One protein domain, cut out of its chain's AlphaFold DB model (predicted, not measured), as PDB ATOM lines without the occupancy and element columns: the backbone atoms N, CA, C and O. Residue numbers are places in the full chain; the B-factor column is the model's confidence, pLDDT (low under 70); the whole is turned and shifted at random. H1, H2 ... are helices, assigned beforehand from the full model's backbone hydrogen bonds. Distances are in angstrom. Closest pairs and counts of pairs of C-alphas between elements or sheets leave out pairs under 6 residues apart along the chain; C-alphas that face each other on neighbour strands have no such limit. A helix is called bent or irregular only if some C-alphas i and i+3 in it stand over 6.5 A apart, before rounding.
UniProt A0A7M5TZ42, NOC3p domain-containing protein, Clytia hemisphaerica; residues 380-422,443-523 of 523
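Overview. This is residues 380 to 422 and 443 to 523 of the 523 residues of the protein "NOC3p domain-containing protein" of Clytia hemisphaerica (UniProt A0A7M5TZ42). One very long helix, H4, makes the length of the model; residues 444 to 450, of which 445 to 450 belong to H4, and residues 452 to 465 of H4 stick out as a free arm, while the later part of H4 sits in a small cluster of helices. In that cluster H1 runs side by side with H4, the bent helix H5 folds back past H4 from its end, H2 packs beside the first arm of H5, and the small H3 sits near H4 and the second arm. The printed part has 124 residues with five named helices, H1 to H5 in order, and no named strand; the class is all helix. It is only just extended, close to loose, with a radius of gyration of the C-alphas of 20.7 A, and spans 76 by 28 by 19 A.

Arrangement. H1, residues 383 to 398, touches H4, residues 445 to 493, with residues 476 to 490 of H4 alone; the closest C-alphas, of Leu 386 and Ile 480, are 5.4 A apart, at a shallow tilt of 21 degrees, the same way. H2, residues 404 to 411, is close to H1 but not clearly touching, the closest C-alphas, of Val 389 and Leu 410, being 7.5 A apart. H5, residues 500 to 522, was assigned as one helix by its hydrogen bonds but is bent, with C-alphas 510 and 513 7.0 A apart; its arms H5a, residues 500 to 510, and H5b, residues 513 to 522, stand at a steep tilt of 47 degrees. H2 touches H5a at a shallow tilt of 1 degree, the same way, with the C-alphas of Pro 404 and Leu 500 closest at 5.8 A. H3, residues 417 to 421, only just touches H5b, with 3 pairs of C-alphas within 8 A, the closest those of Ala 417 and Ser 514 at 6.5 A. H4 and H5a form a helical hairpin and touch through residues 485 to 492 of H4 alone, at a steep tilt of 42 degrees, opposite ways; the closest C-alphas, of Tyr 488 and Thr 504, are 5.9 A apart. H4 only just touches H5b, with 3 pairs of C-alphas within 8 A, the closest those of Leu 481 and Ser 515 at 7.0 A. The helix packing is part aligned, part crossed. Every O i to N i+4 pair is within hydrogen-bond range in H1, H5a and H5b; the counts are 2 of 4 in H2, 43 of 45 in H4 and 0 of 1 in H3, where 1 of 2 O i to N i+3 pairs is within range.

Along the chain. H1 begins at C-alpha 383 (-16.182, 48.836, 33.633) and is 23.1 A long. H3 is only just irregular: C-alphas 417 and 420 are 6.8 A apart. H4 is 71.2 A long, from C-alpha 445 (-43.841, 16.615, 23.623) to C-alpha 493 (6.770, 65.093, 36.030).

Size, cuts and confidence. Residues 423 to 442 are not printed, and C-alphas 422 and 443 are 34.7 A apart across the cut. Of the links that are printed whole, none is long. The mean pLDDT of the printed part is 79.0, and it is under 70 at residues 416 to 422, 464, 467 to 469, 495 to 498 and 514 to 523.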
ATOM      1  N   TYR A 380     -13.861  42.297  36.812       78.69
ATOM      2  CA  TYR A 380     -13.241  41.528  35.730       78.69
ATOM      3  C   TYR A 380     -13.450  42.154  34.343       78.69
ATOM      4  O   TYR A 380     -12.602  41.978  33.474       78.69
ATOM      5  N   ASN A 381     -14.558  42.870  34.110       79.06
ATOM      6  CA  ASN A 381     -14.844  43.503  32.813       79.06
ATOM      7  C   ASN A 381     -14.082  44.821  32.631       79.06
ATOM      8  O   ASN A 381     -13.985  45.336  31.517       79.06
ATOM      9  N   GLY A 382     -13.637  45.422  33.737       85.12
ATOM     10  CA  GLY A 382     -12.963  46.713  33.749       85.12
ATOM     11  C   GLY A 382     -13.915  47.909  33.641       85.12
ATOM     12  O   GLY A 382     -13.470  49.040  33.451       85.12
ATOM     13  N   HIS A 383     -15.234  47.720  33.741       87.12
ATOM     14  CA  HIS A 383     -16.182  48.836  33.633       87.12
ATOM     15  C   HIS A 383     -16.104  49.785  34.832       87.12
ATOM     16  O   HIS A 383     -16.231  51.001  34.667       87.12
ATOM     17  N   ILE A 384     -15.900  49.239  36.030       91.50
ATOM     18  CA  ILE A 384     -15.758  50.016  37.261       91.50
ATOM     19  C   ILE A 384     -14.365  50.648  37.282       91.50
ATOM     20  O   ILE A 384     -14.232  51.847  37.522       91.50
ATOM     21  N   ALA A 385     -13.343  49.867  36.933       92.31
ATOM     22  CA  ALA A 385     -11.964  50.300  36.779       92.31
ATOM     23  C   ALA A 385     -11.833  51.492  35.824       92.31
ATOM     24  O   ALA A 385     -11.168  52.472  36.158       92.31
ATOM     25  N   LEU A 386     -12.508  51.459  34.670       92.38
ATOM     26  CA  LEU A 386     -12.497  52.567  33.716       92.38
ATOM     27  C   LEU A 386     -13.063  53.851  34.329       92.38
ATOM     28  O   LEU A 386     -12.463  54.918  34.165       92.38
ATOM     29  N   ASP A 387     -14.183  53.772  35.047       93.50
ATOM     30  CA  ASP A 387     -14.765  54.944  35.702       93.50
ATOM     31  C   ASP A 387     -13.845  55.474  36.810       93.50
ATOM     32  O   ASP A 387     -13.559  56.671  36.843       93.50
ATOM     33  N   VAL A 388     -13.311  54.590  37.660       94.56
ATOM     34  CA  VAL A 388     -12.388  54.956  38.745       94.56
ATOM     35  C   VAL A 388     -11.148  55.664  38.198       94.56
ATOM     36  O   VAL A 388     -10.833  56.780  38.614       94.56
ATOM     37  N   VAL A 389     -10.472  55.068  37.214       94.25
ATOM     38  CA  VAL A 389      -9.257  55.637  36.611       94.25
ATOM     39  C   VAL A 389      -9.556  56.964  35.917       94.25
ATOM     40  O   VAL A 389      -8.759  57.895  36.002       94.25
ATOM     41  N   THR A 390     -10.718  57.098  35.277       94.25
ATOM     42  CA  THR A 390     -11.149  58.361  34.660       94.25
ATOM     43  C   THR A 390     -11.276  59.480  35.683       94.25
ATOM     44  O   THR A 390     -10.806  60.597  35.457       94.25
ATOM     45  N   ILE A 391     -11.894  59.188  36.822       94.00
ATOM     46  CA  ILE A 391     -12.129  60.174  37.875       94.00
ATOM     47  C   ILE A 391     -10.811  60.538  38.560       94.00
ATOM     48  O   ILE A 391     -10.545  61.722  38.760       94.00
ATOM     49  N   ILE A 392      -9.935  59.561  38.819       93.12
ATOM     50  CA  ILE A 392      -8.579  59.816  39.332       93.12
ATOM     51  C   ILE A 392      -7.772  60.657  38.338       93.12
ATOM     52  O   ILE A 392      -7.084  61.591  38.742       93.12
ATOM     53  N   GLN A 393      -7.886  60.402  37.033       92.62
ATOM     54  CA  GLN A 393      -7.218  61.211  36.014       92.62
ATOM     55  C   GLN A 393      -7.704  62.665  36.036       92.62
ATOM     56  O   GLN A 393      -6.898  63.588  35.914       92.62
ATOM     57  N   ASN A 394      -9.008  62.886  36.201       92.56
ATOM     58  CA  ASN A 394      -9.571  64.229  36.330       92.56
ATOM     59  C   ASN A 394      -9.131  64.904  37.636       92.56
ATOM     60  O   ASN A 394      -8.787  66.086  37.625       92.56
ATOM     61  N   LEU A 395      -9.044  64.149  38.733       89.81
ATOM     62  CA  LEU A 395      -8.516  64.634  40.007       89.81
ATOM     63  C   LEU A 395      -7.054  65.079  39.859       89.81
ATOM     64  O   LEU A 395      -6.726  66.217  40.197       89.81
ATOM     65  N   ALA A 396      -6.218  64.240  39.240       88.25
ATOM     66  CA  ALA A 396      -4.820  64.526  38.918       88.25
ATOM     67  C   ALA A 396      -4.666  65.751  38.006       88.25
ATOM     68  O   ALA A 396      -3.665  66.460  38.073       88.25
ATOM     69  N   LYS A 397      -5.645  66.010  37.127       87.94
ATOM     70  CA  LYS A 397      -5.685  67.226  36.302       87.94
ATOM     71  C   LYS A 397      -5.970  68.476  37.125       87.94
ATOM     72  O   LYS A 397      -5.337  69.499  36.880       87.94
ATOM     73  N   SER A 398      -6.903  68.376  38.068       87.69
ATOM     74  CA  SER A 398      -7.353  69.498  38.896       87.69
ATOM     75  C   SER A 398      -6.382  69.880  40.016       87.69
ATOM     76  O   SER A 398      -6.310  71.051  40.377       87.69
ATOM     77  N   LYS A 399      -5.629  68.915  40.560       81.31
ATOM     78  CA  LYS A 399      -4.701  69.123  41.679       81.31
ATOM     79  C   LYS A 399      -3.263  68.781  41.289       81.31
ATOM     80  O   LYS A 399      -3.054  67.817  40.556       81.31
ATOM     81  N   PRO A 400      -2.263  69.535  41.780       72.94
ATOM     82  CA  PRO A 400      -0.862  69.258  41.487       72.94
ATOM     83  C   PRO A 400      -0.341  68.030  42.239       72.94
ATOM     84  O   PRO A 400       0.524  67.347  41.721       72.94
ATOM     85  N   THR A 401      -0.856  67.713  43.428       80.50
ATOM     86  CA  THR A 401      -0.418  66.559  44.222       80.50
ATOM     87  C   THR A 401      -1.598  65.641  44.518       80.50
ATOM     88  O   THR A 401      -2.695  66.106  44.826       80.50
ATOM     89  N   LEU A 402      -1.367  64.333  44.390       84.50
ATOM     90  CA  LEU A 402      -2.311  63.280  44.766       84.50
ATOM     91  C   LEU A 402      -1.870  62.664  46.091       84.50
ATOM     92  O   LEU A 402      -0.671  62.535  46.342       84.50
ATOM     93  N   SER A 403      -2.830  62.237  46.910       85.38
ATOM     94  CA  SER A 403      -2.520  61.454  48.112       85.38
ATOM     95  C   SER A 403      -1.925  60.079  47.743       85.38
ATOM     96  O   SER A 403      -2.417  59.450  46.795       85.38
ATOM     97  N   PRO A 404      -0.932  59.561  48.501       87.19
ATOM     98  CA  PRO A 404      -0.421  58.196  48.338       87.19
ATOM     99  C   PRO A 404      -1.544  57.152  48.310       87.19
ATOM    100  O   PRO A 404      -1.551  56.260  47.462       87.19
ATOM    101  N   LEU A 405      -2.554  57.337  49.166       88.69
ATOM    102  CA  LEU A 405      -3.679  56.421  49.326       88.69
ATOM    103  C   LEU A 405      -4.500  56.261  48.035       88.69
ATOM    104  O   LEU A 405      -4.970  55.166  47.736       88.69
ATOM    105  N   VAL A 406      -4.632  57.330  47.237       90.62
ATOM    106  CA  VAL A 406      -5.319  57.288  45.934       90.62
ATOM    107  C   VAL A 406      -4.507  56.473  44.932       90.62
ATOM    108  O   VAL A 406      -5.066  55.632  44.230       90.62
ATOM    109  N   LEU A 407      -3.188  56.673  44.874       88.81
ATOM    110  CA  LEU A 407      -2.319  55.933  43.955       88.81
ATOM    111  C   LEU A 407      -2.231  54.446  44.307       88.81
ATOM    112  O   LEU A 407      -2.151  53.614  43.405       88.81
ATOM    113  N   GLU A 408      -2.304  54.098  45.589       90.25
ATOM    114  CA  GLU A 408      -2.380  52.701  46.013       90.25
ATOM    115  C   GLU A 408      -3.633  51.992  45.500       90.25
ATOM    116  O   GLU A 408      -3.559  50.807  45.184       90.25
ATOM    117  N   THR A 409      -4.774  52.684  45.380       91.62
ATOM    118  CA  THR A 409      -5.987  52.059  44.822       91.62
ATOM    119  C   THR A 409      -5.778  51.586  43.383       91.62
ATOM    120  O   THR A 409      -6.263  50.521  43.010       91.62
ATOM    121  N   LEU A 410      -4.969  52.308  42.593       90.56
ATOM    122  CA  LEU A 410      -4.629  51.926  41.219       90.56
ATOM    123  C   LEU A 410      -3.800  50.638  41.163       90.56
ATOM    124  O   LEU A 410      -3.875  49.905  40.181       90.56
ATOM    125  N   LEU A 411      -3.042  50.318  42.214       89.44
ATOM    126  CA  LEU A 411      -2.300  49.059  42.267       89.44
ATOM    127  C   LEU A 411      -3.235  47.850  42.360       89.44
ATOM    128  O   LEU A 411      -2.815  46.760  42.008       89.44
ATOM    129  N   CYS A 412      -4.486  48.004  42.798       88.75
ATOM    130  CA  CYS A 412      -5.453  46.906  42.874       88.75
ATOM    131  C   CYS A 412      -6.128  46.591  41.531       88.75
ATOM    132  O   CYS A 412      -6.882  45.624  41.453       88.75
ATOM    133  N   LEU A 413      -5.848  47.361  40.473       87.62
ATOM    134  CA  LEU A 413      -6.410  47.116  39.148       87.62
ATOM    135  C   LEU A 413      -5.994  45.740  38.613       87.62
ATOM    136  O   LEU A 413      -4.813  45.365  38.616       87.62
ATOM    137  N   ARG A 414      -6.987  45.006  38.117       79.44
ATOM    138  CA  ARG A 414      -6.812  43.736  37.417       79.44
ATOM    139  C   ARG A 414      -6.834  44.003  35.923       79.44
ATOM    140  O   ARG A 414      -7.885  44.131  35.308       79.44
ATOM    141  N   VAL A 415      -5.645  44.149  35.352       70.69
ATOM    142  CA  VAL A 415      -5.462  44.333  33.911       70.69
ATOM    143  C   VAL A 415      -4.629  43.167  33.402       70.69
ATOM    144  O   VAL A 415      -3.470  43.334  33.024       70.69
ATOM    145  N   ASP A 416      -5.218  41.976  33.444       65.06
ATOM    146  CA  ASP A 416      -4.580  40.769  32.924       65.06
ATOM    147  C   ASP A 416      -5.161  40.464  31.543       65.06
ATOM    148  O   ASP A 416      -6.378  40.354  31.384       65.06
ATOM    149  N   ALA A 417      -4.287  40.319  30.546       53.00
ATOM    150  CA  ALA A 417      -4.663  39.883  29.201       53.00
ATOM    151  C   ALA A 417      -5.213  38.439  29.195       53.00
ATOM    152  O   ALA A 417      -6.037  38.090  28.352       53.00
ATOM    153  N   ASP A 418      -4.834  37.631  30.191       51.50
ATOM    154  CA  ASP A 418      -5.166  36.204  30.277       51.50
ATOM    155  C   ASP A 418      -6.553  35.916  30.885       51.50
ATOM    156  O   ASP A 418      -7.065  34.799  30.781       51.50
ATOM    157  N   LEU A 419      -7.212  36.909  31.501       50.12
ATOM    158  CA  LEU A 419      -8.518  36.730  32.165       50.12
ATOM    159  C   LEU A 419      -9.676  36.453  31.196       50.12
ATOM    160  O   LEU A 419     -10.721  35.961  31.618       50.12
ATOM    161  N   VAL A 420      -9.475  36.679  29.896       49.06
ATOM    162  CA  VAL A 420     -10.413  36.272  28.840       49.06
ATOM    163  C   VAL A 420     -10.508  34.739  28.711       49.06
ATOM    164  O   VAL A 420     -11.510  34.217  28.219       49.06
ATOM    165  N   HIS A 421      -9.499  34.002  29.186       44.06
ATOM    166  CA  HIS A 421      -9.376  32.555  28.985       44.06
ATOM    167  C   HIS A 421      -9.831  31.693  30.176       44.06
ATOM    168  O   HIS A 421      -9.937  30.477  30.038       44.06
ATOM    169  N   ALA A 422     -10.110  32.280  31.345       42.34
ATOM    170  CA  ALA A 422     -10.246  31.520  32.595       42.34
ATOM    171  C   ALA A 422     -11.686  31.119  32.990       42.34
ATOM    172  O   ALA A 422     -11.860  30.383  33.960       42.34
ATOM    173  N   MET A 443     -40.687  15.427  30.616       77.38
ATOM    174  CA  MET A 443     -41.425  16.538  29.990       77.38
ATOM    175  C   MET A 443     -42.257  16.129  28.767       77.38
ATOM    176  O   MET A 443     -41.892  15.224  28.004       77.38
ATOM    177  N   SER A 444     -43.366  16.847  28.560       82.81
ATOM    178  CA  SER A 444     -44.330  16.628  27.472       82.81
ATOM    179  C   SER A 444     -43.740  16.943  26.088       82.81
ATOM    180  O   SER A 444     -42.819  17.747  25.948       82.81
ATOM    181  N   ARG A 445     -44.298  16.367  25.010       79.62
ATOM    182  CA  ARG A 445     -43.841  16.615  23.623       79.62
ATOM    183  C   ARG A 445     -43.838  18.108  23.247       79.62
ATOM    184  O   ARG A 445     -42.937  18.542  22.534       79.62
ATOM    185  N   LYS A 446     -44.817  18.894  23.722       83.62
ATOM    186  CA  LYS A 446     -44.914  20.347  23.453       83.62
ATOM    187  C   LYS A 446     -43.840  21.139  24.202       83.62
ATOM    188  O   LYS A 446     -43.222  22.034  23.637       83.62
ATOM    189  N   GLU A 447     -43.588  20.759  25.443       80.62
ATOM    190  CA  GLU A 447     -42.576  21.350  26.317       80.62
ATOM    191  C   GLU A 447     -41.156  21.048  25.819       80.62
ATOM    192  O   GLU A 447     -40.311  21.933  25.784       80.62
ATOM    193  N   ARG A 448     -40.920  19.841  25.278       81.19
ATOM    194  CA  ARG A 448     -39.663  19.483  24.592       81.19
ATOM    195  C   ARG A 448     -39.375  20.338  23.376       81.19
ATOM    196  O   ARG A 448     -38.222  20.682  23.149       81.19
ATOM    197  N   LYS A 449     -40.396  20.670  22.585       84.06
ATOM    198  CA  LYS A 449     -40.217  21.565  21.437       84.06
ATOM    199  C   LYS A 449     -39.878  22.985  21.894       84.06
ATOM    200  O   LYS A 449     -38.934  23.547  21.364       84.06
ATOM    201  N   ARG A 450     -40.583  23.519  22.901       82.00
ATOM    202  CA  ARG A 450     -40.305  24.855  23.461       82.00
ATOM    203  C   ARG A 450     -38.900  24.949  24.047       82.00
ATOM    204  O   ARG A 450     -38.134  25.790  23.609       82.00
ATOM    205  N   LYS A 451     -38.532  24.002  24.911       84.69
ATOM    206  CA  LYS A 451     -37.206  23.958  25.531       84.69
ATOM    207  C   LYS A 451     -36.074  23.789  24.520       84.69
ATOM    208  O   LYS A 451     -35.004  24.321  24.729       84.69
ATOM    209  N   LYS A 452     -36.288  23.071  23.408       86.38
ATOM    210  CA  LYS A 452     -35.286  22.986  22.328       86.38
ATOM    211  C   LYS A 452     -35.074  24.318  21.614       86.38
ATOM    212  O   LYS A 452     -33.960  24.583  21.190       86.38
ATOM    213  N   VAL A 453     -36.138  25.097  21.420       84.25
ATOM    214  CA  VAL A 453     -36.039  26.433  20.815       84.25
ATOM    215  C   VAL A 453     -35.359  27.388  21.791       84.25
ATOM    216  O   VAL A 453     -34.448  28.095  21.396       84.25
ATOM    217  N   GLU A 454     -35.739  27.333  23.065       84.75
ATOM    218  CA  GLU A 454     -35.125  28.110  24.145       84.75
ATOM    219  C   GLU A 454     -33.644  27.757  24.347       84.75
ATOM    220  O   GLU A 454     -32.812  28.646  24.394       84.75
ATOM    221  N   ASP A 455     -33.290  26.468  24.373       86.12
ATOM    222  CA  ASP A 455     -31.899  26.006  24.481       86.12
ATOM    223  C   ASP A 455     -31.054  26.485  23.287       86.12
ATOM    224  O   ASP A 455     -29.910  26.875  23.484       86.12
ATOM    225  N   LYS A 456     -31.602  26.461  22.060       86.06
ATOM    226  CA  LYS A 456     -30.904  26.974  20.870       86.06
ATOM    227  C   LYS A 456     -30.709  28.483  20.935       86.06
ATOM    228  O   LYS A 456     -29.601  28.948  20.721       86.06
ATOM    229  N   LEU A 457     -31.762  29.221  21.285       81.94
ATOM    230  CA  LEU A 457     -31.690  30.670  21.446       81.94
ATOM    231  C   LEU A 457     -30.674  31.051  22.529       81.94
ATOM    232  O   LEU A 457     -29.860  31.934  22.314       81.94
ATOM    233  N   ASN A 458     -30.675  30.352  23.666       83.50
ATOM    234  CA  ASN A 458     -29.715  30.588  24.742       83.50
ATOM    235  C   ASN A 458     -28.275  30.277  24.310       83.50
ATOM    236  O   ASN A 458     -27.367  30.977  24.734       83.50
ATOM    237  N   GLN A 459     -28.059  29.253  23.478       83.12
ATOM    238  CA  GLN A 459     -26.738  28.962  22.907       83.12
ATOM    239  C   GLN A 459     -26.281  30.064  21.951       83.12
ATOM    240  O   GLN A 459     -25.168  30.553  22.095       83.12
ATOM    241  N   GLU A 460     -27.150  30.495  21.037       79.94
ATOM    242  CA  GLU A 460     -26.853  31.589  20.106       79.94
ATOM    243  C   GLU A 460     -26.564  32.899  20.862       79.94
ATOM    244  O   GLU A 460     -25.587  33.579  20.562       79.94
ATOM    245  N   LEU A 461     -27.351  33.220  21.898       76.94
ATOM    246  CA  LEU A 461     -27.108  34.376  22.766       76.94
ATOM    247  C   LEU A 461     -25.769  34.268  23.504       76.94
ATOM    248  O   LEU A 461     -25.025  35.242  23.534       76.94
ATOM    249  N   GLN A 462     -25.435  33.094  24.051       75.81
ATOM    250  CA  GLN A 462     -24.165  32.869  24.747       75.81
ATOM    251  C   GLN A 462     -22.955  32.989  23.817       75.81
ATOM    252  O   GLN A 462     -21.945  33.560  24.214       75.81
ATOM    253  N   GLU A 463     -23.033  32.461  22.594       74.06
ATOM    254  CA  GLU A 463     -21.943  32.551  21.617       74.06
ATOM    255  C   GLU A 463     -21.699  34.004  21.191       74.06
ATOM    256  O   GLU A 463     -20.557  34.467  21.198       74.06
ATOM    257  N   VAL A 464     -22.770  34.747  20.890       69.44
ATOM    258  CA  VAL A 464     -22.678  36.167  20.517       69.44
ATOM    259  C   VAL A 464     -22.160  37.011  21.685       69.44
ATOM    260  O   VAL A 464     -21.234  37.804  21.510       69.44
ATOM    261  N   GLU A 465     -22.692  36.811  22.892       71.06
ATOM    262  CA  GLU A 465     -22.264  37.531  24.097       71.06
ATOM    263  C   GLU A 465     -20.799  37.232  24.451       71.06
ATOM    264  O   GLU A 465     -20.041  38.141  24.802       71.06
ATOM    265  N   ALA A 466     -20.358  35.981  24.301       70.62
ATOM    266  CA  ALA A 466     -18.982  35.582  24.574       70.62
ATOM    267  C   ALA A 466     -17.981  36.211  23.595       70.62
ATOM    268  O   ALA A 466     -16.908  36.621  24.022       70.62
ATOM    269  N   VAL A 467     -18.302  36.319  22.303       61.22
ATOM    270  CA  VAL A 467     -17.393  36.954  21.330       61.22
ATOM    271  C   VAL A 467     -17.364  38.469  21.528       61.22
ATOM    272  O   VAL A 467     -16.289  39.051  21.672       61.22
ATOM    273  N   GLU A 468     -18.529  39.114  21.615       61.94
ATOM    274  CA  GLU A 468     -18.592  40.568  21.777       61.94
ATOM    275  C   GLU A 468     -17.990  41.051  23.100       61.94
ATOM    276  O   GLU A 468     -17.417  42.143  23.158       61.94
ATOM    277  N   SER A 469     -18.130  40.271  24.175       68.75
ATOM    278  CA  SER A 469     -17.579  40.642  25.480       68.75
ATOM    279  C   SER A 469     -16.054  40.701  25.450       68.75
ATOM    280  O   SER A 469     -15.494  41.650  25.990       68.75
ATOM    281  N   ARG A 470     -15.373  39.781  24.755       73.38
ATOM    282  CA  ARG A 470     -13.900  39.747  24.686       73.38
ATOM    283  C   ARG A 470     -13.319  40.995  24.033       73.38
ATOM    284  O   ARG A 470     -12.453  41.647  24.616       73.38
ATOM    285  N   ASP A 471     -13.852  41.381  22.880       74.31
ATOM    286  CA  ASP A 471     -13.391  42.568  22.157       74.31
ATOM    287  C   ASP A 471     -13.677  43.858  22.940       74.31
ATOM    288  O   ASP A 471     -12.846  44.771  22.994       74.31
ATOM    289  N   LYS A 472     -14.856  43.947  23.574       79.38
ATOM    290  CA  LYS A 472     -15.238  45.095  24.412       79.38
ATOM    291  C   LYS A 472     -14.349  45.203  25.653       79.38
ATOM    292  O   LYS A 472     -13.931  46.312  25.997       79.38
ATOM    293  N   ILE A 473     -14.024  44.078  26.290       80.69
ATOM    294  CA  ILE A 473     -13.099  44.012  27.428       80.69
ATOM    295  C   ILE A 473     -11.704  44.465  26.978       80.69
ATOM    296  O   ILE A 473     -11.166  45.406  27.554       80.69
ATOM    297  N   GLY A 474     -11.150  43.917  25.892       79.25
ATOM    298  CA  GLY A 474      -9.826  44.314  25.389       79.25
ATOM    299  C   GLY A 474      -9.707  45.820  25.106       79.25
ATOM    300  O   GLY A 474      -8.749  46.475  25.537       79.25
ATOM    301  N   LYS A 475     -10.724  46.413  24.465       82.56
ATOM    302  CA  LYS A 475     -10.803  47.870  24.240       82.56
ATOM    303  C   LYS A 475     -10.846  48.652  25.554       82.56
ATOM    304  O   LYS A 475     -10.082  49.602  25.725       82.56
ATOM    305  N   THR A 476     -11.678  48.217  26.499       85.44
ATOM    306  CA  THR A 476     -11.819  48.840  27.826       85.44
ATOM    307  C   THR A 476     -10.496  48.810  28.596       85.44
ATOM    308  O   THR A 476     -10.043  49.841  29.089       85.44
ATOM    309  N   HIS A 477      -9.813  47.665  28.627       84.38
ATOM    310  CA  HIS A 477      -8.513  47.503  29.283       84.38
ATOM    311  C   HIS A 477      -7.425  48.373  28.638       84.38
ATOM    312  O   HIS A 477      -6.622  48.994  29.338       84.38
ATOM    313  N   THR A 478      -7.442  48.503  27.310       84.56
ATOM    314  CA  THR A 478      -6.536  49.404  26.585       84.56
ATOM    315  C   THR A 478      -6.767  50.866  26.979       84.56
ATOM    316  O   THR A 478      -5.811  51.612  27.204       84.56
ATOM    317  N   GLU A 479      -8.025  51.297  27.092       87.94
ATOM    318  CA  GLU A 479      -8.358  52.646  27.559       87.94
ATOM    319  C   GLU A 479      -7.941  52.886  29.012       87.94
ATOM    320  O   GLU A 479      -7.402  53.955  29.319       87.94
ATOM    321  N   ILE A 480      -8.141  51.899  29.890       89.81
ATOM    322  CA  ILE A 480      -7.699  51.949  31.289       89.81
ATOM    323  C   ILE A 480      -6.193  52.189  31.350       89.81
ATOM    324  O   ILE A 480      -5.757  53.140  32.000       89.81
ATOM    325  N   LEU A 481      -5.399  51.388  30.632       88.19
ATOM    326  CA  LEU A 481      -3.942  51.524  30.621       88.19
ATOM    327  C   LEU A 481      -3.495  52.884  30.091       88.19
ATOM    328  O   LEU A 481      -2.658  53.534  30.714       88.19
ATOM    329  N   LYS A 482      -4.087  53.359  28.987       88.81
ATOM    330  CA  LYS A 482      -3.792  54.694  28.442       88.81
ATOM    331  C   LYS A 482      -3.985  55.781  29.501       88.81
ATOM    332  O   LYS A 482      -3.108  56.625  29.684       88.81
ATOM    333  N   ARG A 483      -5.108  55.764  30.226       91.38
ATOM    334  CA  ARG A 483      -5.396  56.756  31.277       91.38
ATOM    335  C   ARG A 483      -4.476  56.593  32.491       91.38
ATOM    336  O   ARG A 483      -3.998  57.593  33.023       91.38
ATOM    337  N   LEU A 484      -4.180  55.357  32.881       91.38
ATOM    338  CA  LEU A 484      -3.297  55.014  33.996       91.38
ATOM    339  C   LEU A 484      -1.855  55.492  33.769       91.38
ATOM    340  O   LEU A 484      -1.288  56.143  34.647       91.38
ATOM    341  N   PHE A 485      -1.285  55.278  32.580       89.44
ATOM    342  CA  PHE A 485       0.049  55.795  32.253       89.44
ATOM    343  C   PHE A 485       0.087  57.324  32.240       89.44
ATOM    344  O   PHE A 485       1.049  57.914  32.729       89.44
ATOM    345  N   VAL A 486      -0.973  57.989  31.766       90.31
ATOM    346  CA  VAL A 486      -1.069  59.457  31.844       90.31
ATOM    347  C   VAL A 486      -1.038  59.943  33.297       90.31
ATOM    348  O   VAL A 486      -0.394  60.955  33.575       90.31
ATOM    349  N   ILE A 487      -1.688  59.233  34.228       89.81
ATOM    350  CA  ILE A 487      -1.632  59.558  35.661       89.81
ATOM    351  C   ILE A 487      -0.203  59.386  36.186       89.81
ATOM    352  O   ILE A 487       0.353  60.339  36.732       89.81
ATOM    353  N   TYR A 488       0.423  58.222  35.982       89.50
ATOM    354  CA  TYR A 488       1.771  57.964  36.501       89.50
ATOM    355  C   TYR A 488       2.827  58.906  35.918       89.50
ATOM    356  O   TYR A 488       3.610  59.478  36.674       89.50
ATOM    357  N   PHE A 489       2.817  59.161  34.607       88.88
ATOM    358  CA  PHE A 489       3.752  60.111  33.997       88.88
ATOM    359  C   PHE A 489       3.524  61.544  34.469       88.88
ATOM    360  O   PHE A 489       4.482  62.306  34.585       88.88
ATOM    361  N   ARG A 490       2.280  61.926  34.776       87.06
ATOM    362  CA  ARG A 490       2.006  63.233  35.373       87.06
ATOM    363  C   ARG A 490       2.620  63.340  36.766       87.06
ATOM    364  O   ARG A 490       3.298  64.329  37.021       87.06
ATOM    365  N   VAL A 491       2.440  62.329  37.618       85.50
ATOM    366  CA  VAL A 491       3.049  62.296  38.961       85.50
ATOM    367  C   VAL A 491       4.579  62.329  38.873       85.50
ATOM    368  O   VAL A 491       5.206  63.098  39.594       85.50
ATOM    369  N   LEU A 492       5.187  61.596  37.933       85.56
ATOM    370  CA  LEU A 492       6.641  61.624  37.720       85.56
ATOM    371  C   LEU A 492       7.159  63.002  37.286       85.56
ATOM    372  O   LEU A 492       8.218  63.432  37.740       85.56
ATOM    373  N   LYS A 493       6.406  63.729  36.451       84.75
ATOM    374  CA  LYS A 493       6.770  65.093  36.030       84.75
ATOM    375  C   LYS A 493       6.769  66.109  37.177       84.75
ATOM    376  O   LYS A 493       7.446  67.124  37.063       84.75
ATOM    377  N   LEU A 494       6.020  65.862  38.255       77.94
ATOM    378  CA  LEU A 494       5.898  66.778  39.398       77.94
ATOM    379  C   LEU A 494       7.090  66.709  40.369       77.94
ATOM    380  O   LEU A 494       7.260  67.624  41.172       77.94
ATOM    381  N   GLY A 495       7.949  65.690  40.265       65.44
ATOM    382  CA  GLY A 495       9.258  65.661  40.920       65.44
ATOM    383  C   GLY A 495       9.547  64.407  41.752       65.44
ATOM    384  O   GLY A 495       8.705  63.892  42.486       65.44
ATOM    385  N   PHE A 496      10.806  63.964  41.683       59.62
ATOM    386  CA  PHE A 496      11.348  62.733  42.282       59.62
ATOM    387  C   PHE A 496      11.553  62.766  43.811       59.62
ATOM    388  O   PHE A 496      12.034  61.793  44.378       59.62
ATOM    389  N   LYS A 497      11.217  63.871  44.492       56.72
ATOM    390  CA  LYS A 497      11.443  64.058  45.942       56.72
ATOM    391  C   LYS A 497      10.238  63.685  46.819       56.72
ATOM    392  O   LYS A 497      10.220  64.025  47.993       56.72
ATOM    393  N   SER A 498       9.212  63.061  46.246       66.25
ATOM    394  CA  SER A 498       7.963  62.751  46.945       66.25
ATOM    395  C   SER A 498       7.872  61.272  47.321       66.25
ATOM    396  O   SER A 498       8.280  60.407  46.543       66.25
ATOM    397  N   ASP A 499       7.231  60.978  48.454       72.88
ATOM    398  CA  ASP A 499       6.871  59.615  48.897       72.88
ATOM    399  C   ASP A 499       6.011  58.852  47.861       72.88
ATOM    400  O   ASP A 499       5.829  57.638  47.928       72.88
ATOM    401  N   LEU A 500       5.508  59.561  46.845       81.19
ATOM    402  CA  LEU A 500       4.733  59.030  45.728       81.19
ATOM    403  C   LEU A 500       5.599  58.281  44.705       81.19
ATOM    404  O   LEU A 500       5.082  57.430  43.976       81.19
ATOM    405  N   LEU A 501       6.907  58.559  44.630       84.50
ATOM    406  CA  LEU A 501       7.784  57.953  43.624       84.50
ATOM    407  C   LEU A 501       7.809  56.423  43.751       84.50
ATOM    408  O   LEU A 501       7.632  55.724  42.754       84.50
ATOM    409  N   GLY A 502       7.935  55.892  44.969       86.25
ATOM    410  CA  GLY A 502       7.952  54.443  45.195       86.25
ATOM    411  C   GLY A 502       6.677  53.751  44.699       86.25
ATOM    412  O   GLY A 502       6.739  52.736  44.004       86.25
ATOM    413  N   ILE A 503       5.513  54.343  44.981       86.56
ATOM    414  CA  ILE A 503       4.203  53.803  44.583       86.56
ATOM    415  C   ILE A 503       4.027  53.866  43.060       86.56
ATOM    416  O   ILE A 503       3.552  52.907  42.450       86.56
ATOM    417  N   THR A 504       4.437  54.969  42.427       87.38
ATOM    418  CA  THR A 504       4.331  55.124  40.967       87.38
ATOM    419  C   THR A 504       5.225  54.148  40.206       87.38
ATOM    420  O   THR A 504       4.757  53.519  39.259       87.38
ATOM    421  N   LEU A 505       6.476  53.956  40.638       88.06
ATOM    422  CA  LEU A 505       7.389  52.987  40.027       88.06
ATOM    423  C   LEU A 505       6.884  51.552  40.202       88.06
ATOM    424  O   LEU A 505       6.917  50.774  39.251       88.06
ATOM    425  N   ARG A 506       6.335  51.222  41.380       88.62
ATOM    426  CA  ARG A 506       5.680  49.927  41.617       88.62
ATOM    427  C   ARG A 506       4.505  49.700  40.663       88.62
ATOM    428  O   ARG A 506       4.353  48.600  40.138       88.62
ATOM    429  N   GLY A 507       3.694  50.729  40.419       87.38
ATOM    430  CA  GLY A 507       2.590  50.677  39.460       87.38
ATOM    431  C   GLY A 507       3.066  50.476  38.023       87.38
ATOM    432  O   GLY A 507       2.586  49.578  37.336       87.38
ATOM    433  N   LEU A 508       4.057  51.252  37.582       88.00
ATOM    434  CA  LEU A 508       4.639  51.116  36.243       88.00
ATOM    435  C   LEU A 508       5.244  49.728  36.013       88.00
ATOM    436  O   LEU A 508       5.007  49.143  34.961       88.00
ATOM    437  N   ALA A 509       5.965  49.185  36.996       87.00
ATOM    438  CA  ALA A 509       6.530  47.841  36.919       87.00
ATOM    439  C   ALA A 509       5.446  46.755  36.831       87.00
ATOM    440  O   ALA A 509       5.611  45.781  36.105       87.00
ATOM    441  N   ARG A 510       4.318  46.926  37.535       85.31
ATOM    442  CA  ARG A 510       3.200  45.973  37.493       85.31
ATOM    443  C   ARG A 510       2.484  45.966  36.140       85.31
ATOM    444  O   ARG A 510       2.135  44.899  35.652       85.31
ATOM    445  N   PHE A 511       2.246  47.136  35.546       84.50
ATOM    446  CA  PHE A 511       1.423  47.261  34.334       84.50
ATOM    447  C   PHE A 511       2.226  47.325  33.021       84.50
ATOM    448  O   PHE A 511       1.626  47.385  31.947       84.50
ATOM    449  N   SER A 512       3.562  47.300  33.073       77.00
ATOM    450  CA  SER A 512       4.436  47.316  31.887       77.00
ATOM    451  C   SER A 512       4.287  46.063  31.021       77.00
ATOM    452  O   SER A 512       4.243  46.153  29.798       77.00
ATOM    453  N   HIS A 513       4.164  44.886  31.637       72.38
ATOM    454  CA  HIS A 513       4.002  43.634  30.899       72.38
ATOM    455  C   HIS A 513       2.649  43.579  30.182       72.38
ATOM    456  O   HIS A 513       2.592  43.242  29.000       72.38
ATOM    457  N   SER A 514       1.575  44.005  30.855       68.50
ATOM    458  CA  SER A 514       0.239  44.082  30.259       68.50
ATOM    459  C   SER A 514       0.183  45.071  29.092       68.50
ATOM    460  O   SER A 514      -0.501  44.806  28.110       68.50
ATOM    461  N   SER A 515       0.916  46.191  29.150       59.66
ATOM    462  CA  SER A 515       0.932  47.168  28.052       59.66
ATOM    463  C   SER A 515       1.642  46.650  26.799       59.66
ATOM    464  O   SER A 515       1.152  46.868  25.691       59.66
ATOM    465  N   ILE A 516       2.747  45.920  26.969       58.84
ATOM    466  CA  ILE A 516       3.493  45.293  25.869       58.84
ATOM    467  C   ILE A 516       2.663  44.172  25.231       58.84
ATOM    468  O   ILE A 516       2.540  44.123  24.009       58.84
ATOM    469  N   LEU A 517       2.033  43.321  26.045       53.62
ATOM    470  CA  LEU A 517       1.168  42.240  25.562       53.62
ATOM    471  C   LEU A 517      -0.056  42.778  24.812       53.62
ATOM    472  O   LEU A 517      -0.379  42.286  23.738       53.62
ATOM    473  N   ILE A 518      -0.699  43.833  25.314       54.53
ATOM    474  CA  ILE A 518      -1.852  44.445  24.637       54.53
ATOM    475  C   ILE A 518      -1.438  45.116  23.320       54.53
ATOM    476  O   ILE A 518      -2.168  45.021  22.336       54.53
ATOM    477  N   SER A 519      -0.256  45.739  23.251       51.97
ATOM    478  CA  SER A 519       0.266  46.288  21.991       51.97
ATOM    479  C   SER A 519       0.565  45.203  20.949       51.97
ATOM    480  O   SER A 519       0.399  45.458  19.758       51.97
ATOM    481  N   LEU A 520       0.988  44.013  21.386       46.78
ATOM    482  CA  LEU A 520       1.243  42.851  20.527       46.78
ATOM    483  C   LEU A 520      -0.037  42.120  20.092       46.78
ATOM    484  O   LEU A 520      -0.027  41.491  19.048       46.78
ATOM    485  N   VAL A 521      -1.121  42.192  20.872       46.88
ATOM    486  CA  VAL A 521      -2.426  41.580  20.539       46.88
ATOM    487  C   VAL A 521      -3.265  42.467  19.606       46.88
ATOM    488  O   VAL A 521      -4.149  41.972  18.913       46.88
ATOM    489  N   ILE A 522      -3.015  43.781  19.594       44.59
ATOM    490  CA  ILE A 522      -3.719  44.754  18.738       44.59
ATOM    491  C   ILE A 522      -3.001  44.975  17.388       44.59
ATOM    492  O   ILE A 522      -3.625  45.495  16.460       44.59
ATOM    493  N   SER A 523      -1.721  44.598  17.278       40.38
ATOM    494  CA  SER A 523      -0.944  44.618  16.021       40.38
ATOM    495  C   SER A 523      -1.092  43.297  15.283       40.38
ATOM    496  O   SER A 523      -1.157  43.340  14.034       40.38
TER     497      SER A 523